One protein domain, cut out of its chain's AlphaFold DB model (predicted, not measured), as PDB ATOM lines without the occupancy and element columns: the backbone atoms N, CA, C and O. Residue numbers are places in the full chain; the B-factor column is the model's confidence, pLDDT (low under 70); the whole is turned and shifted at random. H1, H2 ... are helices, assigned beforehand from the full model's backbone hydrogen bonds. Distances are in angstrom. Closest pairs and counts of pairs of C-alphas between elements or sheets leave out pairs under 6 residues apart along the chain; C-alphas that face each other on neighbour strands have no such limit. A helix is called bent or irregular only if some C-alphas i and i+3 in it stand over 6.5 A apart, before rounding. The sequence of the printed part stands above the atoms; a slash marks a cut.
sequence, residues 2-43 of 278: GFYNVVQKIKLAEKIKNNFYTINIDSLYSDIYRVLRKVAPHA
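AT A GLANCE: This is residues 2 to 43 of the 278 residues of an uncharacterized protein of bioreactor metagenome (UniProt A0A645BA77). The longest helix by residues, H2, and the helix H1 make the two side strokes of a flat zigzag like a letter N, running nearly the same way, while residues 16 to 24 run back between them as the slanting stroke. The middle is open, with H1 and H2 apart and no core between them. The printed part has 42 residues with two named helices, H1 then H2 along the chain, and no named strand; its class is all helix. It is loose, with a radius of gyration of the C-alphas of 11.9 A, and flat, spanning 31 by 26 by 6 A.

IN THESE COORDINATES: H2 holds residues 25 to 39, from C-alpha 25 at (9.030, -5.768, 19.927) to C-alpha 39 at (-7.682, -12.427, 22.475), 18.2 A. It is irregular: C-alphas 26 and 29 are 9.0 A apart, and its line is a rough one. H1 holds residues 3 to 15, 19.1 A from its first C-alpha, at (8.826, 2.370, 7.967), to its last.

HOW THE PARTS SIT: H2 and H1 are apart, with no C-alpha of the one within 8 A of the other. The N-to-C direction is (-0.92, -0.37, 0.10) for H2 and (-0.88, -0.38, -0.29) for H1. A short link of 9 residues joins them. In H1 every O i to N i+4 pair is within hydrogen-bond range; in H2 9 of 11 are.

THE WHOLE: The C-alphas of Phe 3 and His 42, the two farthest apart, are 34.7 A apart. Residues 13 to 19, of which 13 to 15 belong to H1, and residues 25 to 30 of H2 stand free. The printed part has no cut. The mean pLDDT of the printed part is 74.6, with residues 2 to 6, 17 to 19 and 24 to 28 under 70.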
ATOM      1  N   GLY A   2       9.825   0.995  12.632       52.91
ATOM      2  CA  GLY A   2      10.382   1.181  11.288       52.91
ATOM      3  C   GLY A   2       9.301   1.373  10.218       52.91
ATOM      4  O   GLY A   2       8.166   0.917  10.380       52.91
ATOM      5  N   PHE A   3       9.681   2.017   9.112       51.28
ATOM      6  CA  PHE A   3       8.826   2.370   7.967       51.28
ATOM      7  C   PHE A   3       7.990   1.180   7.446       51.28
ATOM      8  O   PHE A   3       6.810   1.321   7.129       51.28
ATOM      9  N   TYR A   4       8.570  -0.025   7.461       59.88
ATOM     10  CA  TYR A   4       7.932  -1.256   6.986       59.88
ATOM     11  C   TYR A   4       6.705  -1.694   7.799       59.88
ATOM     12  O   TYR A   4       5.740  -2.175   7.214       59.88
ATOM     13  N   ASN A   5       6.681  -1.485   9.120       62.59
ATOM     14  CA  ASN A   5       5.562  -1.926   9.968       62.59
ATOM     15  C   ASN A   5       4.265  -1.178   9.614       62.59
ATOM     16  O   ASN A   5       3.195  -1.776   9.520       62.59
ATOM     17  N   VAL A   6       4.367   0.127   9.357       69.38
ATOM     18  CA  VAL A   6       3.215   0.971   9.013       69.38
ATOM     19  C   VAL A   6       2.654   0.587   7.645       69.38
ATOM     20  O   VAL A   6       1.452   0.362   7.517       69.38
ATOM     21  N   VAL A   7       3.523   0.424   6.644       76.50
ATOM     22  CA  VAL A   7       3.127   0.006   5.289       76.50
ATOM     23  C   VAL A   7       2.484  -1.383   5.311       76.50
ATOM     24  O   VAL A   7       1.433  -1.594   4.701       76.50
ATOM     25  N   GLN A   8       3.064  -2.319   6.062       76.25
ATOM     26  CA  GLN A   8       2.536  -3.673   6.195       76.25
ATOM     27  C   GLN A   8       1.170  -3.682   6.892       76.25
ATOM     28  O   GLN A   8       0.264  -4.370   6.431       76.25
ATOM     29  N   LYS A   9       0.972  -2.874   7.943       74.88
ATOM     30  CA  LYS A   9      -0.335  -2.714   8.605       74.88
ATOM     31  C   LYS A   9      -1.412  -2.200   7.660       74.88
ATOM     32  O   LYS A   9      -2.509  -2.748   7.664       74.88
ATOM     33  N   ILE A  10      -1.102  -1.181   6.858       78.19
ATOM     34  CA  ILE A  10      -2.041  -0.618   5.878       78.19
ATOM     35  C   ILE A  10      -2.422  -1.693   4.853       78.19
ATOM     36  O   ILE A  10      -3.602  -1.963   4.647       78.19
ATOM     37  N   LYS A  11      -1.432  -2.397   4.290       80.31
ATOM     38  CA  LYS A  11      -1.668  -3.465   3.306       80.31
ATOM     39  C   LYS A  11      -2.441  -4.659   3.866       80.31
ATOM     40  O   LYS A  11      -3.253  -5.248   3.154       80.31
ATOM     41  N   LEU A  12      -2.194  -5.033   5.119       76.75
ATOM     42  CA  LEU A  12      -2.927  -6.109   5.785       76.75
ATOM     43  C   LEU A  12      -4.363  -5.690   6.108       76.75
ATOM     44  O   LEU A  12      -5.262  -6.504   5.930       76.75
ATOM     45  N   ALA A  13      -4.595  -4.435   6.495       74.62
ATOM     46  CA  ALA A  13      -5.939  -3.901   6.715       74.62
ATOM     47  C   ALA A  13      -6.777  -3.842   5.427       74.62
ATOM     48  O   ALA A  13      -7.982  -4.064   5.477       74.62
ATOM     49  N   GLU A  14      -6.146  -3.603   4.272       79.62
ATOM     50  CA  GLU A  14      -6.811  -3.659   2.959       79.62
ATOM     51  C   GLU A  14      -7.224  -5.091   2.562       79.62
ATOM     52  O   GLU A  14      -8.229  -5.277   1.878       79.62
ATOM     53  N   LYS A  15      -6.449  -6.111   2.961       75.88
ATOM     54  CA  LYS A  15      -6.615  -7.500   2.486       75.88
ATOM     55  C   LYS A  15      -7.313  -8.437   3.471       75.88
ATOM     56  O   LYS A  15      -7.960  -9.391   3.042       75.88
ATOM     57  N   ILE A  16      -7.170  -8.217   4.773       73.88
ATOM     58  CA  ILE A  16      -7.673  -9.112   5.817       73.88
ATOM     59  C   ILE A  16      -8.890  -8.460   6.473       73.88
ATOM     60  O   ILE A  16      -8.763  -7.490   7.211       73.88
ATOM     61  N   LYS A  17     -10.082  -9.029   6.240       65.12
ATOM     62  CA  LYS A  17     -11.352  -8.578   6.849       65.12
ATOM     63  C   LYS A  17     -11.466  -8.871   8.358       65.12
ATOM     64  O   LYS A  17     -12.392  -8.388   9.000       65.12
ATOM     65  N   ASN A  18     -10.548  -9.664   8.917       65.44
ATOM     66  CA  ASN A  18     -10.514 -10.044  10.331       65.44
ATOM     67  C   ASN A  18      -9.616  -9.114  11.162       65.44
ATOM     68  O   ASN A  18      -8.659  -8.531  10.657       65.44
ATOM     69  N   ASN A  19      -9.866  -9.058  12.475       67.81
ATOM     70  CA  ASN A  19      -8.998  -8.366  13.427       67.81
ATOM     71  C   ASN A  19      -7.607  -9.021  13.466       67.81
ATOM     72  O   ASN A  19      -7.456 -10.124  13.992       67.81
ATOM     73  N   PHE A  20      -6.586  -8.334  12.953       71.44
ATOM     74  CA  PHE A  20      -5.189  -8.721  13.128       71.44
ATOM     75  C   PHE A  20      -4.570  -7.942  14.293       71.44
ATOM     76  O   PHE A  20      -4.799  -6.743  14.472       71.44
ATOM     77  N   TYR A  21      -3.773  -8.630  15.106       75.19
ATOM     78  CA  TYR A  21      -3.046  -8.021  16.213       75.19
ATOM     79  C   TYR A  21      -1.576  -7.889  15.839       75.19
ATOM     80  O   TYR A  21      -0.996  -8.784  15.235       75.19
ATOM     81  N   THR A  22      -0.970  -6.766  16.210       74.69
ATOM     82  CA  THR A  22       0.471  -6.552  16.040       74.69
ATOM     83  C   THR A  22       1.105  -6.409  17.407       74.69
ATOM     84  O   THR A  22       0.538  -5.751  18.282       74.69
ATOM     85  N   ILE A  23       2.258  -7.041  17.582       72.19
ATOM     86  CA  ILE A  23       3.068  -6.941  18.790       72.19
ATOM     87  C   ILE A  23       4.264  -6.064  18.436       72.19
ATOM     88  O   ILE A  23       4.996  -6.371  17.495       72.19
ATOM     89  N   ASN A  24       4.446  -4.957  19.152       69.56
ATOM     90  CA  ASN A  24       5.664  -4.175  19.039       69.56
ATOM     91  C   ASN A  24       6.759  -4.804  19.903       69.56
ATOM     92  O   ASN A  24       6.613  -4.925  21.118       69.56
ATOM     93  N   ILE A  25       7.868  -5.168  19.267       63.19
ATOM     94  CA  ILE A  25       9.030  -5.768  19.927       63.19
ATOM     95  C   ILE A  25       9.736  -4.739  20.832       63.19
ATOM     96  O   ILE A  25      10.282  -5.114  21.866       63.19
ATOM     97  N   ASP A  26       9.633  -3.437  20.529       60.16
ATOM     98  CA  ASP A  26      10.199  -2.359  21.361       60.16
ATOM     99  C   ASP A  26       9.506  -2.251  22.734       60.16
ATOM    100  O   ASP A  26      10.110  -1.814  23.713       60.16
ATOM    101  N   SER A  27       8.239  -2.669  22.819       67.12
ATOM    102  CA  SER A  27       7.397  -2.631  24.023       67.12
ATOM    103  C   SER A  27       6.728  -3.987  24.271       67.12
ATOM    104  O   SER A  27       5.526  -4.076  24.554       67.12
ATOM    105  N   LEU A  28       7.529  -5.050  24.141       67.62
ATOM    106  CA  LEU A  28       7.090  -6.443  24.052       67.62
ATOM    107  C   LEU A  28       6.126  -6.854  25.172       67.62
ATOM    108  O   LEU A  28       5.055  -7.386  24.898       67.62
ATOM    109  N   TYR A  29       6.453  -6.563  26.434       70.19
ATOM    110  CA  TYR A  29       5.620  -6.964  27.574       70.19
ATOM    111  C   TYR A  29       4.243  -6.302  27.589       70.19
ATOM    112  O   TYR A  29       3.229  -6.988  27.735       70.19
ATOM    113  N   SER A  30       4.191  -4.975  27.438       75.56
ATOM    114  CA  SER A  30       2.924  -4.242  27.452       75.56
ATOM    115  C   SER A  30       2.048  -4.620  26.263       75.56
ATOM    116  O   SER A  30       0.827  -4.699  26.399       75.56
ATOM    117  N   ASP A  31       2.665  -4.883  25.112       78.56
ATOM    118  CA  ASP A  31       1.952  -5.259  23.899       78.56
ATOM    119  C   ASP A  31       1.454  -6.701  23.957       78.56
ATOM    120  O   ASP A  31       0.279  -6.921  23.673       78.56
ATOM    121  N   ILE A  32       2.268  -7.660  24.412       81.12
ATOM    122  CA  ILE A  32       1.822  -9.039  24.662       81.12
ATOM    123  C   ILE A  32       0.661  -9.041  25.656       81.12
ATOM    124  O   ILE A  32      -0.373  -9.643  25.380       81.12
ATOM    125  N   TYR A  33       0.778  -8.330  26.781       82.56
ATOM    126  CA  TYR A  33      -0.310  -8.235  27.754       82.56
ATOM    127  C   TYR A  33      -1.584  -7.650  27.126       82.56
ATOM    128  O   TYR A  33      -2.672  -8.208  27.292       82.56
ATOM    129  N   ARG A  34      -1.466  -6.557  26.360       85.25
ATOM    130  CA  ARG A  34      -2.602  -5.924  25.670       85.25
ATOM    131  C   ARG A  34      -3.248  -6.872  24.659       85.25
ATOM    132  O   ARG A  34      -4.474  -6.931  24.599       85.25
ATOM    133  N   VAL A  35      -2.450  -7.602  23.882       85.81
ATOM    134  CA  VAL A  35      -2.933  -8.574  22.893       85.81
ATOM    135  C   VAL A  35      -3.623  -9.745  23.587       85.81
ATOM    136  O   VAL A  35      -4.766 -10.045  23.251       85.81
ATOM    137  N   LEU A  36      -3.015 -10.339  24.616       85.62
ATOM    138  CA  LEU A  36      -3.618 -11.437  25.378       85.62
ATOM    139  C   LEU A  36      -4.944 -11.028  26.029       85.62
ATOM    140  O   LEU A  36      -5.903 -11.789  25.994       85.62
ATOM    141  N   ARG A  37      -5.047  -9.799  26.548       87.44
ATOM    142  CA  ARG A  37      -6.306  -9.256  27.089       87.44
ATOM    143  C   ARG A  37      -7.406  -9.079  26.040       87.44
ATOM    144  O   ARG A  37      -8.575  -9.106  26.414       87.44
ATOM    145  N   LYS A  38      -7.052  -8.871  24.767       85.69
ATOM    146  CA  LYS A  38      -8.012  -8.771  23.656       85.69
ATOM    147  C   LYS A  38      -8.409 -10.140  23.103       85.69
ATOM    148  O   LYS A  38      -9.571 -10.333  22.773       85.69
ATOM    149  N   VAL A  39      -7.460 -11.073  23.015       85.88
ATOM    150  CA  VAL A  39      -7.682 -12.427  22.475       85.88
ATOM    151  C   VAL A  39      -8.360 -13.347  23.498       85.88
ATOM    152  O   VAL A  39      -9.158 -14.195  23.119       85.88
ATOM    153  N   ALA A  40      -8.103 -13.150  24.794       86.75
ATOM    154  CA  ALA A  40      -8.707 -13.904  25.891       86.75
ATOM    155  C   ALA A  40      -9.433 -12.962  26.879       86.75
ATOM    156  O   ALA A  40      -8.979 -12.775  28.012       86.75
ATOM    157  N   PRO A  41     -10.570 -12.353  26.484       83.75
ATOM    158  CA  PRO A  41     -11.267 -11.357  27.304       83.75
ATOM    159  C   PRO A  41     -11.804 -11.930  28.626       83.75
ATOM    160  O   PRO A  41     -11.935 -11.197  29.606       83.75
ATOM    161  N   HIS A  42     -12.060 -13.240  28.672       88.69
ATOM    162  CA  HIS A  42     -12.540 -13.954  29.859       88.69
ATOM    163  C   HIS A  42     -11.428 -14.288  30.869       88.69
ATOM    164  O   HIS A  42     -11.722 -14.671  32.000       88.69
ATOM    165  N   ALA A  43     -10.151 -14.132  30.502       88.19
ATOM    166  CA  ALA A  43      -9.043 -14.390  31.413       88.19
ATOM    167  C   ALA A  43      -8.865 -13.237  32.418       88.19
ATOM    168  O   ALA A  43      -8.740 -12.057  32.060       88.19
TER     169      ALA A  43